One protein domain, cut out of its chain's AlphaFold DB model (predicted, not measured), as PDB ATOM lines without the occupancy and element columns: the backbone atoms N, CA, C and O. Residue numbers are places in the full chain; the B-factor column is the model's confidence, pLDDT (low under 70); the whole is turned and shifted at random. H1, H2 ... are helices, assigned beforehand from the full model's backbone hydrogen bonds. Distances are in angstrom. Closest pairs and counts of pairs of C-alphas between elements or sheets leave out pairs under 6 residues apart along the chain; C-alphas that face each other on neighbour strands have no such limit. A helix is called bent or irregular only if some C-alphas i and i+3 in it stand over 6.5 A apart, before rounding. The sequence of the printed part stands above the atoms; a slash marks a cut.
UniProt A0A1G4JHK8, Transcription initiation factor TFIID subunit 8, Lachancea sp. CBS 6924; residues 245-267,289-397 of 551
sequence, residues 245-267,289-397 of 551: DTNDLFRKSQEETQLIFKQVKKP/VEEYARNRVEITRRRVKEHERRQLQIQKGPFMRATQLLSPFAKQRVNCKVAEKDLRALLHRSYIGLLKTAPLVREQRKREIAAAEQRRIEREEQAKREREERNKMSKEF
ATOM      1  N   ASP A 245     147.507 173.469 110.203       59.00
ATOM      2  CA  ASP A 245     148.784 173.329 110.952       59.00
ATOM      3  C   ASP A 245     148.610 172.803 112.405       59.00
ATOM      4  O   ASP A 245     149.502 172.847 113.256       59.00
ATOM      5  N   THR A 246     147.423 172.275 112.735       70.19
ATOM      6  CA  THR A 246     147.031 171.937 114.125       70.19
ATOM      7  C   THR A 246     147.766 170.740 114.746       70.19
ATOM      8  O   THR A 246     147.690 170.537 115.967       70.19
ATOM      9  N   ASN A 247     148.446 169.914 113.945       81.19
ATOM     10  CA  ASN A 247     149.202 168.757 114.436       81.19
ATOM     11  C   ASN A 247     150.643 169.139 114.797       81.19
ATOM     12  O   ASN A 247     151.145 168.784 115.864       81.19
ATOM     13  N   ASP A 248     151.264 169.967 113.962       82.94
ATOM     14  CA  ASP A 248     152.603 170.494 114.186       82.94
ATOM     15  C   ASP A 248     152.634 171.439 115.393       82.94
ATOM     16  O   ASP A 248     153.489 171.294 116.273       82.94
ATOM     17  N   LEU A 249     151.634 172.325 115.518       83.75
ATOM     18  CA  LEU A 249     151.412 173.122 116.733       83.75
ATOM     19  C   LEU A 249     151.248 172.240 117.979       83.75
ATOM     20  O   LEU A 249     151.769 172.580 119.041       83.75
ATOM     21  N   PHE A 250     150.566 171.096 117.867       85.44
ATOM     22  CA  PHE A 250     150.358 170.192 118.998       85.44
ATOM     23  C   PHE A 250     151.646 169.491 119.440       85.44
ATOM     24  O   PHE A 250     151.965 169.522 120.629       85.44
ATOM     25  N   ARG A 251     152.423 168.921 118.509       87.25
ATOM     26  CA  ARG A 251     153.736 168.317 118.807       87.25
ATOM     27  C   ARG A 251     154.661 169.335 119.474       87.25
ATOM     28  O   ARG A 251     155.207 169.079 120.547       87.25
ATOM     29  N   LYS A 252     154.750 170.526 118.880       86.12
ATOM     30  CA  LYS A 252     155.494 171.673 119.406       86.12
ATOM     31  C   LYS A 252     155.007 172.084 120.805       86.12
ATOM     32  O   LYS A 252     155.832 172.420 121.653       86.12
ATOM     33  N   SER A 253     153.703 172.035 121.085       87.38
ATOM     34  CA  SER A 253     153.168 172.309 122.425       87.38
ATOM     35  C   SER A 253     153.463 171.190 123.429       87.38
ATOM     36  O   SER A 253     153.726 171.496 124.588       87.38
ATOM     37  N   GLN A 254     153.474 169.913 123.026       87.19
ATOM     38  CA  GLN A 254     153.863 168.819 123.924       87.19
ATOM     39  C   GLN A 254     155.309 168.965 124.409       87.19
ATOM     40  O   GLN A 254     155.574 168.735 125.587       87.19
ATOM     41  N   GLU A 255     156.243 169.353 123.535       87.94
ATOM     42  CA  GLU A 255     157.643 169.590 123.918       87.94
ATOM     43  C   GLU A 255     157.761 170.674 125.005       87.94
ATOM     44  O   GLU A 255     158.489 170.506 125.985       87.94
ATOM     45  N   GLU A 256     156.990 171.756 124.885       86.62
ATOM     46  CA  GLU A 256     156.937 172.847 125.866       86.62
ATOM     47  C   GLU A 256     156.298 172.414 127.188       86.62
ATOM     48  O   GLU A 256     156.862 172.649 128.262       86.62
ATOM     49  N   THR A 257     155.155 171.728 127.121       84.12
ATOM     50  CA  THR A 257     154.468 171.169 128.291       84.12
ATOM     51  C   THR A 257     155.371 170.176 129.022       84.12
ATOM     52  O   THR A 257     155.423 170.195 130.251       84.12
ATOM     53  N   GLN A 258     156.148 169.359 128.303       85.31
ATOM     54  CA  GLN A 258     157.154 168.491 128.911       85.31
ATOM     55  C   GLN A 258     158.276 169.294 129.581       85.31
ATOM     56  O   GLN A 258     158.657 168.967 130.700       85.31
ATOM     57  N   LEU A 259     158.796 170.366 128.981       83.00
ATOM     58  CA  LEU A 259     159.848 171.164 129.626       83.00
ATOM     59  C   LEU A 259     159.393 171.793 130.955       83.00
ATOM     60  O   LEU A 259     160.178 171.798 131.911       83.00
ATOM     61  N   ILE A 260     158.142 172.263 131.028       81.25
ATOM     62  CA  ILE A 260     157.534 172.858 132.230       81.25
ATOM     63  C   ILE A 260     157.127 171.776 133.245       81.25
ATOM     64  O   ILE A 260     157.644 171.741 134.362       81.25
ATOM     65  N   PHE A 261     156.204 170.888 132.862       77.56
ATOM     66  CA  PHE A 261     155.451 170.024 133.780       77.56
ATOM     67  C   PHE A 261     155.992 168.606 133.918       77.56
ATOM     68  O   PHE A 261     155.608 167.915 134.864       77.56
ATOM     69  N   LYS A 262     156.916 168.160 133.052       78.88
ATOM     70  CA  LYS A 262     157.717 166.969 133.352       78.88
ATOM     71  C   LYS A 262     158.609 167.363 134.516       78.88
ATOM     72  O   LYS A 262     159.726 167.860 134.350       78.88
ATOM     73  N   GLN A 263     158.095 167.168 135.726       63.19
ATOM     74  CA  GLN A 263     158.930 167.060 136.898       63.19
ATOM     75  C   GLN A 263     159.949 165.990 136.526       63.19
ATOM     76  O   GLN A 263     159.615 164.808 136.421       63.19
ATOM     77  N   VAL A 264     161.192 166.406 136.262       62.44
ATOM     78  CA  VAL A 264     162.311 165.493 136.422       62.44
ATOM     79  C   VAL A 264     162.133 165.054 137.854       62.44
ATOM     80  O   VAL A 264     162.306 165.867 138.765       62.44
ATOM     81  N   LYS A 265     161.677 163.807 138.025       64.62
ATOM     82  CA  LYS A 265     161.772 163.091 139.282       64.62
ATOM     83  C   LYS A 265     163.250 163.208 139.596       64.62
ATOM     84  O   LYS A 265     164.039 162.478 139.000       64.62
ATOM     85  N   LYS A 266     163.632 164.215 140.399       62.69
ATOM     86  CA  LYS A 266     164.998 164.339 140.899       62.69
ATOM     87  C   LYS A 266     165.231 162.953 141.464       62.69
ATOM     88  O   LYS A 266     164.411 162.579 142.312       62.69
ATOM     89  N   PRO A 267     166.165 162.153 140.909       57.31
ATOM     90  CA  PRO A 267     166.345 160.796 141.383       57.31
ATOM     91  C   PRO A 267     166.510 160.964 142.880       57.31
ATOM     92  O   PRO A 267     167.380 161.730 143.306       57.31
ATOM     93  N   VAL A 289     188.187 156.981 148.756       85.88
ATOM     94  CA  VAL A 289     188.562 158.026 147.786       85.88
ATOM     95  C   VAL A 289     187.878 157.835 146.424       85.88
ATOM     96  O   VAL A 289     187.476 158.820 145.798       85.88
ATOM     97  N   GLU A 290     187.701 156.593 145.958       89.44
ATOM     98  CA  GLU A 290     187.082 156.322 144.655       89.44
ATOM     99  C   GLU A 290     185.593 156.668 144.639       89.44
ATOM    100  O   GLU A 290     185.113 157.310 143.702       89.44
ATOM    101  N   GLU A 291     184.855 156.265 145.674       85.88
ATOM    102  CA  GLU A 291     183.437 156.606 145.817       85.88
ATOM    103  C   GLU A 291     183.236 158.117 145.904       85.88
ATOM    104  O   GLU A 291     182.351 158.661 145.238       85.88
ATOM    105  N   TYR A 292     184.095 158.814 146.655       83.56
ATOM    106  CA  TYR A 292     184.073 160.270 146.711       83.56
ATOM    107  C   TYR A 292     184.311 160.894 145.331       83.56
ATOM    108  O   TYR A 292     183.526 161.742 144.899       83.56
ATOM    109  N   ALA A 293     185.342 160.459 144.600       88.69
ATOM    110  CA  ALA A 293     185.640 160.969 143.263       88.69
ATOM    111  C   ALA A 293     184.473 160.729 142.286       88.69
ATOM    112  O   ALA A 293     184.045 161.656 141.589       88.69
ATOM    113  N   ARG A 294     183.887 159.522 142.290       87.94
ATOM    114  CA  ARG A 294     182.702 159.177 141.486       87.94
ATOM    115  C   ARG A 294     181.504 160.064 141.846       87.94
ATOM    116  O   ARG A 294     180.892 160.635 140.943       87.94
ATOM    117  N   ASN A 295     181.213 160.257 143.135       86.44
ATOM    118  CA  ASN A 295     180.127 161.124 143.606       86.44
ATOM    119  C   ASN A 295     180.358 162.597 143.212       86.44
ATOM    120  O   ASN A 295     179.454 163.253 142.700       86.44
ATOM    121  N   ARG A 296     181.585 163.121 143.345       86.00
ATOM    122  CA  ARG A 296     181.938 164.487 142.908       86.00
ATOM    123  C   ARG A 296     181.742 164.686 141.405       86.00
ATOM    124  O   ARG A 296     181.166 165.698 141.002       86.00
ATOM    125  N   VAL A 297     182.156 163.722 140.580       91.00
ATOM    126  CA  VAL A 297     181.891 163.735 139.131       91.00
ATOM    127  C   VAL A 297     180.388 163.676 138.852       91.00
ATOM    128  O   VAL A 297     179.896 164.406 137.990       91.00
ATOM    129  N   GLU A 298     179.629 162.864 139.590       87.94
ATOM    130  CA  GLU A 298     178.179 162.774 139.413       87.94
ATOM    131  C   GLU A 298     177.455 164.072 139.803       87.94
ATOM    132  O   GLU A 298     176.590 164.531 139.060       87.94
ATOM    133  N   ILE A 299     177.848 164.726 140.901       83.62
ATOM    134  CA  ILE A 299     177.339 166.044 141.309       83.62
ATOM    135  C   ILE A 299     177.578 167.077 140.200       83.62
ATOM    136  O   ILE A 299     176.654 167.809 139.838       83.62
ATOM    137  N   THR A 300     178.774 167.111 139.607       87.81
ATOM    138  CA  THR A 300     179.077 168.008 138.480       87.81
ATOM    139  C   THR A 300     178.222 167.679 137.253       87.81
ATOM    140  O   THR A 300     177.597 168.578 136.691       87.81
ATOM    141  N   ARG A 301     178.079 166.396 136.884       92.19
ATOM    142  CA  ARG A 301     177.188 165.954 135.791       92.19
ATOM    143  C   ARG A 301     175.721 166.331 136.040       92.19
ATOM    144  O   ARG A 301     175.031 166.732 135.106       92.19
ATOM    145  N   ARG A 302     175.234 166.236 137.285       87.44
ATOM    146  CA  ARG A 302     173.880 166.671 137.679       87.44
ATOM    147  C   ARG A 302     173.723 168.192 137.525       87.44
ATOM    148  O   ARG A 302     172.736 168.620 136.937       87.44
ATOM    149  N   ARG A 303     174.705 168.993 137.963       87.31
ATOM    150  CA  ARG A 303     174.706 170.466 137.803       87.31
ATOM    151  C   ARG A 303     174.688 170.898 136.336       87.31
ATOM    152  O   ARG A 303     173.916 171.787 135.990       87.31
ATOM    153  N   VAL A 304     175.483 170.254 135.477       94.12
ATOM    154  CA  VAL A 304     175.485 170.513 134.024       94.12
ATOM    155  C   VAL A 304     174.104 170.226 133.427       94.12
ATOM    156  O   VAL A 304     173.515 171.120 132.824       94.12
ATOM    157  N   LYS A 305     173.516 169.054 133.708       89.44
ATOM    158  CA  LYS A 305     172.159 168.700 133.248       89.44
ATOM    159  C   LYS A 305     171.071 169.650 133.767       89.44
ATOM    160  O   LYS A 305     170.134 169.969 133.037       89.44
ATOM    161  N   GLU A 306     171.160 170.110 135.019       87.75
ATOM    162  CA  GLU A 306     170.235 171.119 135.560       87.75
ATOM    163  C   GLU A 306     170.402 172.481 134.856       87.75
ATOM    164  O   GLU A 306     169.398 173.128 134.551       87.75
ATOM    165  N   HIS A 307     171.633 172.893 134.528       91.88
ATOM    166  CA  HIS A 307     171.903 174.122 133.774       91.88
ATOM    167  C   HIS A 307     171.405 174.042 132.321       91.88
ATOM    168  O   HIS A 307     170.668 174.927 131.889       91.88
ATOM    169  N   GLU A 308     171.727 172.973 131.588       92.75
ATOM    170  CA  GLU A 308     171.226 172.709 130.229       92.75
ATOM    171  C   GLU A 308     169.695 172.721 130.187       92.75
ATOM    172  O   GLU A 308     169.086 173.386 129.346       92.75
ATOM    173  N   ARG A 309     169.049 172.050 131.152       87.75
ATOM    174  CA  ARG A 309     167.590 172.064 131.276       87.75
ATOM    175  C   ARG A 309     167.054 173.473 131.533       87.75
ATOM    176  O   ARG A 309     166.040 173.837 130.939       87.75
ATOM    177  N   ARG A 310     167.702 174.262 132.395       88.75
ATOM    178  CA  ARG A 310     167.301 175.651 132.673       88.75
ATOM    179  C   ARG A 310     167.436 176.528 131.426       88.75
ATOM    180  O   ARG A 310     166.523 177.292 131.140       88.75
ATOM    181  N   GLN A 311     168.514 176.376 130.654       90.56
ATOM    182  CA  GLN A 311     168.689 177.062 129.369       90.56
ATOM    183  C   GLN A 311     167.582 176.677 128.376       90.56
ATOM    184  O   GLN A 311     166.933 177.556 127.813       90.56
ATOM    185  N   LEU A 312     167.271 175.382 128.236       89.62
ATOM    186  CA  LEU A 312     166.162 174.912 127.398       89.62
ATOM    187  C   LEU A 312     164.796 175.445 127.862       89.62
ATOM    188  O   LEU A 312     163.979 175.817 127.024       89.62
ATOM    189  N   GLN A 313     164.540 175.530 129.171       88.25
ATOM    190  CA  GLN A 313     163.316 176.138 129.712       88.25
ATOM    191  C   GLN A 313     163.232 177.644 129.430       88.25
ATOM    192  O   GLN A 313     162.142 178.143 129.162       88.25
ATOM    193  N   ILE A 314     164.354 178.365 129.460       86.69
ATOM    194  CA  ILE A 314     164.408 179.794 129.127       86.69
ATOM    195  C   ILE A 314     164.172 180.013 127.623       86.69
ATOM    196  O   ILE A 314     163.406 180.896 127.255       86.69
ATOM    197  N   GLN A 315     164.785 179.196 126.760       87.38
ATOM    198  CA  GLN A 315     164.692 179.330 125.299       87.38
ATOM    199  C   GLN A 315     163.350 178.854 124.724       87.38
ATOM    200  O   GLN A 315     162.787 179.503 123.841       87.38
ATOM    201  N   LYS A 316     162.850 177.702 125.189       88.50
ATOM    202  CA  LYS A 316     161.650 177.042 124.649       88.50
ATOM    203  C   LYS A 316     160.406 177.202 125.526       88.50
ATOM    204  O   LYS A 316     159.325 176.857 125.074       88.50
ATOM    205  N   GLY A 317     160.509 177.676 126.768       89.31
ATOM    206  CA  GLY A 317     159.341 177.824 127.640       89.31
ATOM    207  C   GLY A 317     158.415 178.947 127.150       89.31
ATOM    208  O   GLY A 317     158.854 180.096 127.160       89.31
ATOM    209  N   PRO A 318     157.145 178.682 126.779       88.38
ATOM    210  CA  PRO A 318     156.263 179.690 126.184       88.38
ATOM    211  C   PRO A 318     156.045 180.888 127.111       88.38
ATOM    212  O   PRO A 318     156.118 182.027 126.660       88.38
ATOM    213  N   PHE A 319     155.881 180.650 128.417       89.38
ATOM    214  CA  PHE A 319     155.757 181.718 129.414       89.38
ATOM    215  C   PHE A 319     157.064 182.493 129.617       89.38
ATOM    216  O   PHE A 319     157.036 183.715 129.614       89.38
ATOM    217  N   MET A 320     158.217 181.815 129.710       90.19
ATOM    218  CA  MET A 320     159.520 182.490 129.840       90.19
ATOM    219  C   MET A 320     159.821 183.370 128.623       90.19
ATOM    220  O   MET A 320     160.295 184.495 128.772       90.19
ATOM    221  N   ARG A 321     159.493 182.880 127.423       90.50
ATOM    222  CA  ARG A 321     159.636 183.613 126.166       90.50
ATOM    223  C   ARG A 321     158.648 184.779 126.076       90.50
ATOM    224  O   ARG A 321     159.052 185.867 125.691       90.50
ATOM    225  N   ALA A 322     157.398 184.598 126.504       92.06
ATOM    226  CA  ALA A 322     156.424 185.684 126.633       92.06
ATOM    227  C   ALA A 322     156.902 186.774 127.610       92.06
ATOM    228  O   ALA A 322     156.864 187.954 127.273       92.06
ATOM    229  N   THR A 323     157.439 186.402 128.778       91.62
ATOM    230  CA  THR A 323     158.046 187.355 129.720       91.62
ATOM    231  C   THR A 323     159.234 188.084 129.094       91.62
ATOM    232  O   THR A 323     159.369 189.286 129.289       91.62
ATOM    233  N   GLN A 324     160.076 187.410 128.304       91.50
ATOM    234  CA  GLN A 324     161.167 188.069 127.574       91.50
ATOM    235  C   GLN A 324     160.680 189.016 126.471       91.50
ATOM    236  O   GLN A 324     161.318 190.038 126.256       91.50
ATOM    237  N   LEU A 325     159.567 188.716 125.795       91.38
ATOM    238  CA  LEU A 325     158.976 189.599 124.780       91.38
ATOM    239  C   LEU A 325     158.310 190.845 125.391       91.38
ATOM    240  O   LEU A 325     158.284 191.890 124.747       91.38
ATOM    241  N   LEU A 326     157.771 190.733 126.610       91.25
ATOM    242  CA  LEU A 326     157.043 191.808 127.300       91.25
ATOM    243  C   LEU A 326     157.891 192.597 128.315       91.25
ATOM    244  O   LEU A 326     157.464 193.654 128.771       91.25
ATOM    245  N   SER A 327     159.067 192.100 128.707       91.62
ATOM    246  CA  SER A 327     159.894 192.743 129.735       91.62
ATOM    247  C   SER A 327     160.564 194.026 129.220       91.62
ATOM    248  O   SER A 327     161.255 193.980 128.198       91.62
ATOM    249  N   PRO A 328     160.494 195.155 129.956       88.25
ATOM    250  CA  PRO A 328     161.212 196.381 129.591       88.25
ATOM    251  C   PRO A 328     162.746 196.219 129.646       88.25
ATOM    252  O   PRO A 328     163.473 197.000 129.025       88.25
ATOM    253  N   PHE A 329     163.227 195.182 130.344       89.69
ATOM    254  CA  PHE A 329     164.640 194.821 130.508       89.69
ATOM    255  C   PHE A 329     165.119 193.750 129.508       89.69
ATOM    256  O   PHE A 329     166.197 193.174 129.670       89.69
ATOM    257  N   ALA A 330     164.326 193.433 128.481       89.25
ATOM    258  CA  ALA A 330     164.716 192.483 127.445       89.25
ATOM    259  C   ALA A 330     165.946 192.969 126.657       89.25
ATOM    260  O   ALA A 330     165.982 194.096 126.167       89.25
ATOM    261  N   LYS A 331     166.941 192.084 126.470       89.50
ATOM    262  CA  LYS A 331     168.162 192.384 125.690       89.50
ATOM    263  C   LYS A 331     167.879 192.720 124.220       89.50
ATOM    264  O   LYS A 331     168.678 193.396 123.586       89.50
ATOM    265  N   GLN A 332     166.768 192.223 123.680       88.56
ATOM    266  CA  GLN A 332     166.295 192.514 122.330       88.56
ATOM    267  C   GLN A 332     164.928 193.184 122.443       88.56
ATOM    268  O   GLN A 332     163.965 192.558 122.882       88.56
ATOM    269  N   ARG A 333     164.842 194.460 122.054       88.25
ATOM    270  CA  ARG A 333     163.566 195.178 121.975       88.25
ATOM    271  C   ARG A 333     162.887 194.848 120.651       88.25
ATOM    272  O   ARG A 333     163.408 195.179 119.589       88.25
ATOM    273  N   VAL A 334     161.731 194.199 120.727       91.19
ATOM    274  CA  VAL A 334     160.894 193.862 119.567       91.19
ATOM    275  C   VAL A 334     159.781 194.906 119.431       91.19
ATOM    276  O   VAL A 334     159.333 195.475 120.424       91.19
ATOM    277  N   ASN A 335     159.315 195.174 118.209       94.00
ATOM    278  CA  ASN A 335     158.162 196.054 117.991       94.00
ATOM    279  C   ASN A 335     156.905 195.447 118.645       94.00
ATOM    280  O   ASN A 335     156.625 194.266 118.434       94.00
ATOM    281  N   CYS A 336     156.124 196.251 119.377       90.88
ATOM    282  CA  CYS A 336     154.930 195.807 120.104       90.88
ATOM    283  C   CYS A 336     153.963 194.972 119.246       90.88
ATOM    284  O   CYS A 336     153.459 193.960 119.720       90.88
ATOM    285  N   LYS A 337     153.761 195.325 117.966       93.44
ATOM    286  CA  LYS A 337     152.874 194.567 117.057       93.44
ATOM    287  C   LYS A 337     153.401 193.162 116.736       93.44
ATOM    288  O   LYS A 337     152.619 192.239 116.525       93.44
ATOM    289  N   VAL A 338     154.724 192.997 116.687       92.62
ATOM    290  CA  VAL A 338     155.377 191.695 116.479       92.62
ATOM    291  C   VAL A 338     155.328 190.886 117.773       92.62
ATOM    292  O   VAL A 338     154.926 189.729 117.743       92.62
ATOM    293  N   ALA A 339     155.629 191.516 118.915       91.50
ATOM    294  CA  ALA A 339     155.524 190.886 120.229       91.50
ATOM    295  C   ALA A 339     154.094 190.394 120.532       91.50
ATOM    296  O   ALA A 339     153.931 189.280 121.018       91.50
ATOM    297  N   GLU A 340     153.058 191.169 120.192       92.38
ATOM    298  CA  GLU A 340     151.652 190.766 120.344       92.38
ATOM    299  C   GLU A 340     151.294 189.574 119.442       92.38
ATOM    300  O   GLU A 340     150.655 188.623 119.898       92.38
ATOM    301  N   LYS A 341     151.738 189.582 118.176       94.50
ATOM    302  CA  LYS A 341     151.519 188.469 117.239       94.50
ATOM    303  C   LYS A 341     152.190 187.182 117.729       94.50
ATOM    304  O   LYS A 341     151.549 186.130 117.742       94.50
ATOM    305  N   ASP A 342     153.445 187.271 118.160       91.25
ATOM    306  CA  ASP A 342     154.210 186.137 118.683       91.25
ATOM    307  C   ASP A 342     153.611 185.619 119.998       91.25
ATOM    308  O   ASP A 342     153.471 184.410 120.179       91.25
ATOM    309  N   LEU A 343     153.175 186.517 120.889       93.94
ATOM    310  CA  LEU A 343     152.466 186.164 122.118       93.94
ATOM    311  C   LEU A 343     151.149 185.439 121.817       93.94
ATOM    312  O   LEU A 343     150.896 184.379 122.389       93.94
ATOM    313  N   ARG A 344     150.330 185.956 120.889       92.31
ATOM    314  CA  ARG A 344     149.072 185.314 120.475       92.31
ATOM    315  C   ARG A 344     149.328 183.930 119.874       92.31
ATOM    316  O   ARG A 344     148.610 182.992 120.208       92.31
ATOM    317  N   ALA A 345     150.377 183.769 119.066       90.81
ATOM    318  CA  ALA A 345     150.773 182.473 118.515       90.81
ATOM    319  C   ALA A 345     151.249 181.480 119.598       90.81
ATOM    320  O   ALA A 345     150.858 180.311 119.568       90.81
ATOM    321  N   LEU A 346     152.042 181.932 120.579       91.00
ATOM    322  CA  LEU A 346     152.478 181.117 121.725       91.00
ATOM    323  C   LEU A 346     151.297 180.683 122.610       91.00
ATOM    324  O   LEU A 346     151.221 179.521 123.008       91.00
ATOM    325  N   LEU A 347     150.362 181.594 122.895       90.00
ATOM    326  CA  LEU A 347     149.154 181.298 123.669       90.00
ATOM    327  C   LEU A 347     148.221 180.338 122.921       90.00
ATOM    328  O   LEU A 347     147.764 179.360 123.503       90.00
ATOM    329  N   HIS A 348     148.000 180.544 121.622       88.81
ATOM    330  CA  HIS A 348     147.179 179.650 120.800       88.81
ATOM    331  C   HIS A 348     147.764 178.227 120.728       88.81
ATOM    332  O   HIS A 348     147.052 177.238 120.908       88.81
ATOM    333  N   ARG A 349     149.088 178.114 120.550       89.56
ATOM    334  CA  ARG A 349     149.823 176.842 120.608       89.56
ATOM    335  C   ARG A 349     149.657 176.143 121.960       89.56
ATOM    336  O   ARG A 349     149.338 174.955 121.975       89.56
ATOM    337  N   SER A 350     149.828 176.864 123.072       88.00
ATOM    338  CA  SER A 350     149.686 176.279 124.413       88.00
ATOM    339  C   SER A 350     148.242 175.864 124.723       88.00
ATOM    340  O   SER A 350     148.025 174.813 125.325       88.00
ATOM    341  N   TYR A 351     147.253 176.618 124.231       88.31
ATOM    342  CA  TYR A 351     145.830 176.301 124.341       88.31
ATOM    343  C   TYR A 351     145.451 175.020 123.578       88.31
ATOM    344  O   TYR A 351     144.844 174.121 124.160       88.31
ATOM    345  N   ILE A 352     145.890 174.865 122.321       88.56
ATOM    346  CA  ILE A 352     145.711 173.614 121.553       88.56
ATOM    347  C   ILE A 352     146.366 172.428 122.278       88.56
ATOM    348  O   ILE A 352     145.787 171.340 122.348       88.56
ATOM    349  N   GLY A 353     147.559 172.636 122.847       86.31
ATOM    350  CA  GLY A 353     148.229 171.653 123.694       86.31
ATOM    351  C   GLY A 353     147.389 171.240 124.897       86.31
ATOM    352  O   GLY A 353     147.210 170.046 125.135       86.31
ATOM    353  N   LEU A 354     146.835 172.208 125.630       86.44
ATOM    354  CA  LEU A 354     145.976 171.967 126.788       86.44
ATOM    355  C   LEU A 354     144.716 171.180 126.406       86.44
ATOM    356  O   LEU A 354     144.440 170.160 127.032       86.44
ATOM    357  N   LEU A 355     143.997 171.593 125.357       86.69
ATOM    358  CA  LEU A 355     142.777 170.914 124.901       86.69
ATOM    359  C   LEU A 355     143.029 169.443 124.545       86.69
ATOM    360  O   LEU A 355     142.277 168.568 124.969       86.69
ATOM    361  N   LYS A 356     144.111 169.156 123.809       85.94
ATOM    362  CA  LYS A 356     144.464 167.789 123.395       85.94
ATOM    363  C   LYS A 356     145.098 166.951 124.521       85.94
ATOM    364  O   LYS A 356     144.955 165.732 124.514       85.94
ATOM    365  N   THR A 357     145.777 167.559 125.501       84.25
ATOM    366  CA  THR A 357     146.379 166.823 126.638       84.25
ATOM    367  C   THR A 357     145.425 166.606 127.812       84.25
ATOM    368  O   THR A 357     145.547 165.592 128.497       84.25
ATOM    369  N   ALA A 358     144.445 167.486 128.034       86.81
ATOM    370  CA  ALA A 358     143.458 167.355 129.106       86.81
ATOM    371  C   ALA A 358     142.739 165.985 129.167       86.81
ATOM    372  O   ALA A 358     142.667 165.429 130.269       86.81
ATOM    373  N   PRO A 359     142.232 165.387 128.063       89.06
ATOM    374  CA  PRO A 359     141.640 164.047 128.113       89.06
ATOM    375  C   PRO A 359     142.675 162.967 128.464       89.06
ATOM    376  O   PRO A 359     142.412 162.142 129.337       89.06
ATOM    377  N   LEU A 360     143.880 163.029 127.886       86.56
ATOM    378  CA  LEU A 360     144.964 162.076 128.158       86.56
ATOM    379  C   LEU A 360     145.389 162.096 129.636       86.56
ATOM    380  O   LEU A 360     145.575 161.046 130.244       86.56
ATOM    381  N   VAL A 361     145.479 163.282 130.244       84.00
ATOM    382  CA  VAL A 361     145.790 163.443 131.675       84.00
ATOM    383  C   VAL A 361     144.647 162.931 132.557       84.00
ATOM    384  O   VAL A 361     144.906 162.321 133.594       84.00
ATOM    385  N   ARG A 362     143.379 163.120 132.158       87.38
ATOM    386  CA  ARG A 362     142.224 162.535 132.869       87.38
ATOM    387  C   ARG A 362     142.260 161.007 132.829       87.38
ATOM    388  O   ARG A 362     142.031 160.381 133.860       87.38
ATOM    389  N   GLU A 363     142.576 160.408 131.683       91.94
ATOM    390  CA  GLU A 363     142.762 158.957 131.571       91.94
ATOM    391  C   GLU A 363     143.944 158.453 132.395       91.94
ATOM    392  O   GLU A 363     143.790 157.496 133.149       91.94
ATOM    393  N   GLN A 364     145.106 159.104 132.303       87.75
ATOM    394  CA  GLN A 364     146.277 158.729 133.093       87.75
ATOM    395  C   GLN A 364     145.965 158.795 134.593       87.75
ATOM    396  O   GLN A 364     146.245 157.839 135.311       87.75
ATOM    397  N   ARG A 365     145.299 159.860 135.061       88.31
ATOM    398  CA  ARG A 365     144.875 159.989 136.463       88.31
ATOM    399  C   ARG A 365     143.895 158.887 136.876       88.31
ATOM    400  O   ARG A 365     144.028 158.364 137.975       88.31
ATOM    401  N   LYS A 366     142.945 158.493 136.014       94.12
ATOM    402  CA  LYS A 366     142.060 157.339 136.271       94.12
ATOM    403  C   LYS A 366     142.857 156.035 136.413       94.12
ATOM    404  O   LYS A 366     142.618 155.292 137.357       94.12
ATOM    405  N   ARG A 367     143.828 155.782 135.525       94.50
ATOM    406  CA  ARG A 367     144.708 154.596 135.582       94.50
ATOM    407  C   ARG A 367     145.584 154.594 136.840       94.50
ATOM    408  O   ARG A 367     145.732 153.556 137.475       94.50
ATOM    409  N   GLU A 368     146.126 155.747 137.232       90.31
ATOM    410  CA  GLU A 368     146.926 155.900 138.455       90.31
ATOM    411  C   GLU A 368     146.093 155.708 139.731       90.31
ATOM    412  O   GLU A 368     146.578 155.080 140.669       90.31
ATOM    413  N   ILE A 369     144.839 156.179 139.759       91.88
ATOM    414  CA  ILE A 369     143.900 155.929 140.866       91.88
ATOM    415  C   ILE A 369     143.570 154.435 140.961       91.88
ATOM    416  O   ILE A 369     143.752 153.860 142.030       91.88
ATOM    417  N   ALA A 370     143.188 153.788 139.855       95.81
ATOM    418  CA  ALA A 370     142.883 152.354 139.838       95.81
ATOM    419  C   ALA A 370     144.086 151.496 140.287       95.81
ATOM    420  O   ALA A 370     143.936 150.580 141.091       95.81
ATOM    421  N   ALA A 371     145.303 151.837 139.847       95.69
ATOM    422  CA  ALA A 371     146.522 151.164 140.296       95.69
ATOM    423  C   ALA A 371     146.856 151.438 141.779       95.69
ATOM    424  O   ALA A 371     147.448 150.592 142.448       95.69
ATOM    425  N   ALA A 372     146.506 152.612 142.314       90.56
ATOM    426  CA  ALA A 372     146.673 152.924 143.735       90.56
ATOM    427  C   ALA A 372     145.647 152.192 144.618       90.56
ATOM    428  O   ALA A 372     145.985 151.798 145.734       90.56
ATOM    429  N   GLU A 373     144.433 151.989 144.106       94.69
ATOM    430  CA  GLU A 373     143.354 151.222 144.730       94.69
ATOM    431  C   GLU A 373     143.671 149.721 144.753       94.69
ATOM    432  O   GLU A 373     143.638 149.118 145.822       94.69
ATOM    433  N   GLN A 374     144.133 149.142 143.638       94.62
ATOM    434  CA  GLN A 374     144.659 147.767 143.598       94.62
ATOM    435  C   GLN A 374     145.772 147.560 144.638       94.62
ATOM    436  O   GLN A 374     145.666 146.692 145.498       94.62
ATOM    437  N   ARG A 375     146.772 148.453 144.673       93.25
ATOM    438  CA  ARG A 375     147.836 148.438 145.698       93.25
ATOM    439  C   ARG A 375     147.352 148.690 147.122       93.25
ATOM    440  O   ARG A 375     148.149 148.575 148.054       93.25
ATOM    441  N   ARG A 376     146.131 149.180 147.325       91.19
ATOM    442  CA  ARG A 376     145.529 149.327 148.655       91.19
ATOM    443  C   ARG A 376     144.879 148.008 149.061       91.19
ATOM    444  O   ARG A 376     145.200 147.524 150.138       91.19
ATOM    445  N   ILE A 377     144.089 147.409 148.171       94.38
ATOM    446  CA  ILE A 377     143.472 146.088 148.350       94.38
ATOM    447  C   ILE A 377     144.550 145.028 148.623       94.38
ATOM    448  O   ILE A 377     144.478 144.340 149.633       94.38
ATOM    449  N   GLU A 378     145.619 144.978 147.819       94.75
ATOM    450  CA  GLU A 378     146.762 144.068 148.022       94.75
ATOM    451  C   GLU A 378     147.394 144.199 149.421       94.75
ATOM    452  O   GLU A 378     147.749 143.197 150.040       94.75
ATOM    453  N   ARG A 379     147.515 145.428 149.947       91.81
ATOM    454  CA  ARG A 379     148.065 145.684 151.290       91.81
ATOM    455  C   ARG A 379     147.083 145.347 152.407       91.81
ATOM    456  O   ARG A 379     147.513 144.873 153.453       91.81
ATOM    457  N   GLU A 380     145.790 145.586 152.207       91.81
ATOM    458  CA  GLU A 380     144.745 145.204 153.162       91.81
ATOM    459  C   GLU A 380     144.606 143.671 153.230       91.81
ATOM    460  O   GLU A 380     144.508 143.118 154.326       91.81
ATOM    461  N   GLU A 381     144.730 142.962 152.102       93.94
ATOM    462  CA  GLU A 381     144.827 141.499 152.065       93.94
ATOM    463  C   GLU A 381     146.097 140.965 152.735       93.94
ATOM    464  O   GLU A 381     146.006 140.024 153.521       93.94
ATOM    465  N   GLN A 382     147.273 141.539 152.450       92.94
ATOM    466  CA  GLN A 382     148.527 141.146 153.109       92.94
ATOM    467  C   GLN A 382     148.430 141.334 154.626       92.94
ATOM    468  O   GLN A 382     148.663 140.386 155.370       92.94
ATOM    469  N   ALA A 383     147.970 142.500 155.089       90.00
ATOM    470  CA  ALA A 383     147.766 142.766 156.510       90.00
ATOM    471  C   ALA A 383     146.710 141.840 157.146       90.00
ATOM    472  O   ALA A 383     146.816 141.500 158.325       90.00
ATOM    473  N   LYS A 384     145.689 141.407 156.391       92.38
ATOM    474  CA  LYS A 384     144.719 140.413 156.867       92.38
ATOM    475  C   LYS A 384     145.352 139.025 156.999       92.38
ATOM    476  O   LYS A 384     145.152 138.392 158.030       92.38
ATOM    477  N   ARG A 385     146.152 138.582 156.022       92.12
ATOM    478  CA  ARG A 385     146.896 137.310 156.096       92.12
ATOM    479  C   ARG A 385     147.884 137.312 157.263       92.12
ATOM    480  O   ARG A 385     147.849 136.385 158.057       92.12
ATOM    481  N   GLU A 386     148.653 138.386 157.451       89.75
ATOM    482  CA  GLU A 386     149.550 138.547 158.608       89.75
ATOM    483  C   GLU A 386     148.798 138.493 159.951       89.75
ATOM    484  O   GLU A 386     149.297 137.927 160.921       89.75
ATOM    485  N   ARG A 387     147.580 139.052 160.032       85.75
ATOM    486  CA  ARG A 387     146.717 138.929 161.223       85.75
ATOM    487  C   ARG A 387     146.188 137.510 161.416       85.75
ATOM    488  O   ARG A 387     146.151 137.043 162.545       85.75
ATOM    489  N   GLU A 388     145.780 136.824 160.353       87.81
ATOM    490  CA  GLU A 388     145.322 135.432 160.425       87.81
ATOM    491  C   GLU A 388     146.468 134.475 160.794       87.81
ATOM    492  O   GLU A 388     146.254 133.547 161.569       87.81
ATOM    493  N   GLU A 389     147.686 134.722 160.312       86.88
ATOM    494  CA  GLU A 389     148.906 134.012 160.715       86.88
ATOM    495  C   GLU A 389     149.264 134.297 162.175       86.88
ATOM    496  O   GLU A 389     149.445 133.352 162.937       86.88
ATOM    497  N   ARG A 390     149.258 135.565 162.617       80.94
ATOM    498  CA  ARG A 390     149.418 135.896 164.045       80.94
ATOM    499  C   ARG A 390     148.364 135.215 164.909       80.94
ATOM    500  O   ARG A 390     148.726 134.620 165.908       80.94
ATOM    501  N   ASN A 391     147.095 135.225 164.508       82.38
ATOM    502  CA  ASN A 391     146.024 134.574 165.264       82.38
ATOM    503  C   ASN A 391     146.159 133.041 165.288       82.38
ATOM    504  O   ASN A 391     145.704 132.420 166.243       82.38
ATOM    505  N   LYS A 392     146.772 132.412 164.274       83.12
ATOM    506  CA  LYS A 392     147.126 130.981 164.309       83.12
ATOM    507  C   LYS A 392     148.287 130.720 165.269       83.12
ATOM    508  O   LYS A 392     148.143 129.882 166.145       83.12
ATOM    509  N   MET A 393     149.364 131.503 165.176       74.12
ATOM    510  CA  MET A 393     150.506 131.426 166.099       74.12
ATOM    511  C   MET A 393     150.092 131.704 167.555       74.12
ATOM    512  O   MET A 393     150.607 131.070 168.467       74.12
ATOM    513  N   SER A 394     149.137 132.614 167.783       67.00
ATOM    514  CA  SER A 394     148.534 132.850 169.098       67.00
ATOM    515  C   SER A 394     147.682 131.671 169.553       67.00
ATOM    516  O   SER A 394     147.799 131.285 170.703       67.00
ATOM    517  N   LYS A 395     146.895 131.032 168.676       63.31
ATOM    518  CA  LYS A 395     146.141 129.814 169.029       63.31
ATOM    519  C   LYS A 395     147.024 128.605 169.347       63.31
ATOM    520  O   LYS A 395     146.600 127.757 170.115       63.31
ATOM    521  N   GLU A 396     148.235 128.544 168.800       57.75
ATOM    522  CA  GLU A 396     149.258 127.561 169.191       57.75
ATOM    523  C   GLU A 396     149.976 127.932 170.511       57.75
ATOM    524  O   GLU A 396     150.712 127.113 171.054       57.75
ATOM    525  N   PHE A 397     149.742 129.136 171.052       52.69
ATOM    526  CA  PHE A 397     150.234 129.602 172.358       52.69
ATOM    527  C   PHE A 397     149.133 129.745 173.434       52.69
ATOM    528  O   PHE A 397     149.460 129.773 174.616       52.69
TER     529      PHE A 397
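This is residues 245 to 267 and 289 to 397 of the 551 residues of the protein "Transcription initiation factor TFIID subunit 8" of Lachancea sp. CBS 6924 (UniProt A0A1G4JHK8). One very long bent helix, H4, makes the length of this model; at one end its first arm, H4a, packs with H1 and H3 in a small body, which the end of H2 joins by packing on H1, and from that body two helical arms stick out. One is residues 358 to 397, which hold the whole of arm H4b and the last printed residues, and the other is residues 289 to 301 of H2. H3 folds back on H4a as a short helical hairpin, while H1 crosses the far part of H4a and meets H2 near the end of that helix. The printed part has 132 residues with four named helices, H1, H2, H3 and H4 along the chain, and no named strand, and its class is all helix. The whole is extended, with a radius of gyration of the C-alphas of 25.1 A, and flat in outline, spanning 86 by 50 by 25 A.

The longest helix is H4, residues 336 to 395, assigned as one helix by its hydrogen bonds but bent: C-alphas 356 and 359 are 6.7 A apart. Its arms, H4a, residues 336 to 356, and H4b, residues 359 to 395, stand at a steep tilt of 43 degrees. H3, residues 318 to 326, touches H4a, the closest C-alphas being those of Leu 325 and Ala 339, 5.9 A apart; the two form a helical hairpin and run opposite ways at a shallow tilt of 15 degrees. H1, residues 246 to 261, touches H4a at residues 349 to 356 of that arm alone, and the two are about perpendicular at 87 degrees; their closest C-alphas, of Ser 253 and Gly 353, are 5.1 A apart. H2, residues 289 to 316, touches H1 with its residues 309 to 316 alone, against residues 256 to 260 of H1; the closest C-alphas, of Leu 259 and Gln 313, are 6.1 A apart, at a steep tilt of 43 degrees, opposite ways. H2 and H3 touch only at the corner by their link, the closest C-alphas being those of Ile 314 and Met 320, 5.6 A apart. H1 and H3 are close but not clearly touching, with C-alphas 256 and 318 at 6.9 A. H4b touches no helix, and H2 is apart from both H4a and H4b. The helix packing is mostly crossed, helices meeting at steep or wider angles, but only just: 1 of 3 pairs is at a shallow tilt. In H1, H2, H3 and H4a every O i to N i+4 pair is within hydrogen-bond range; in H4b 32 of 33 are.

H4a begins at C-alpha 336, (154.930, 195.807, 120.104), and is 30.1 A long from first to last C-alpha. H4b is 53.5 A long and ends at C-alpha 395, (146.141, 129.814, 169.029). H2 begins at C-alpha 289, (188.562, 158.026, 147.786), and is 40.3 A long. H1 is 21.5 A long and H3 12.2 A.

The two C-alphas farthest apart, those of Asn 335 and Phe 397, are 86.2 A apart. Without the stretches that stand free, the body of 79 residues spans 44 by 33 by 14 A. Residues 268 to 288 are not printed, and C-alphas 267 and 289 are 23.3 A apart across this cut, which falls in the link from H1 to H2. The link from H2 to H3 is tight, that from H3 to H4a is short, with 9 residues, and no link that is printed whole is long. The mean pLDDT of the printed part is 86.6, and it is under 70 at residue 245, residues 263 to 267 and residues 394 to 397.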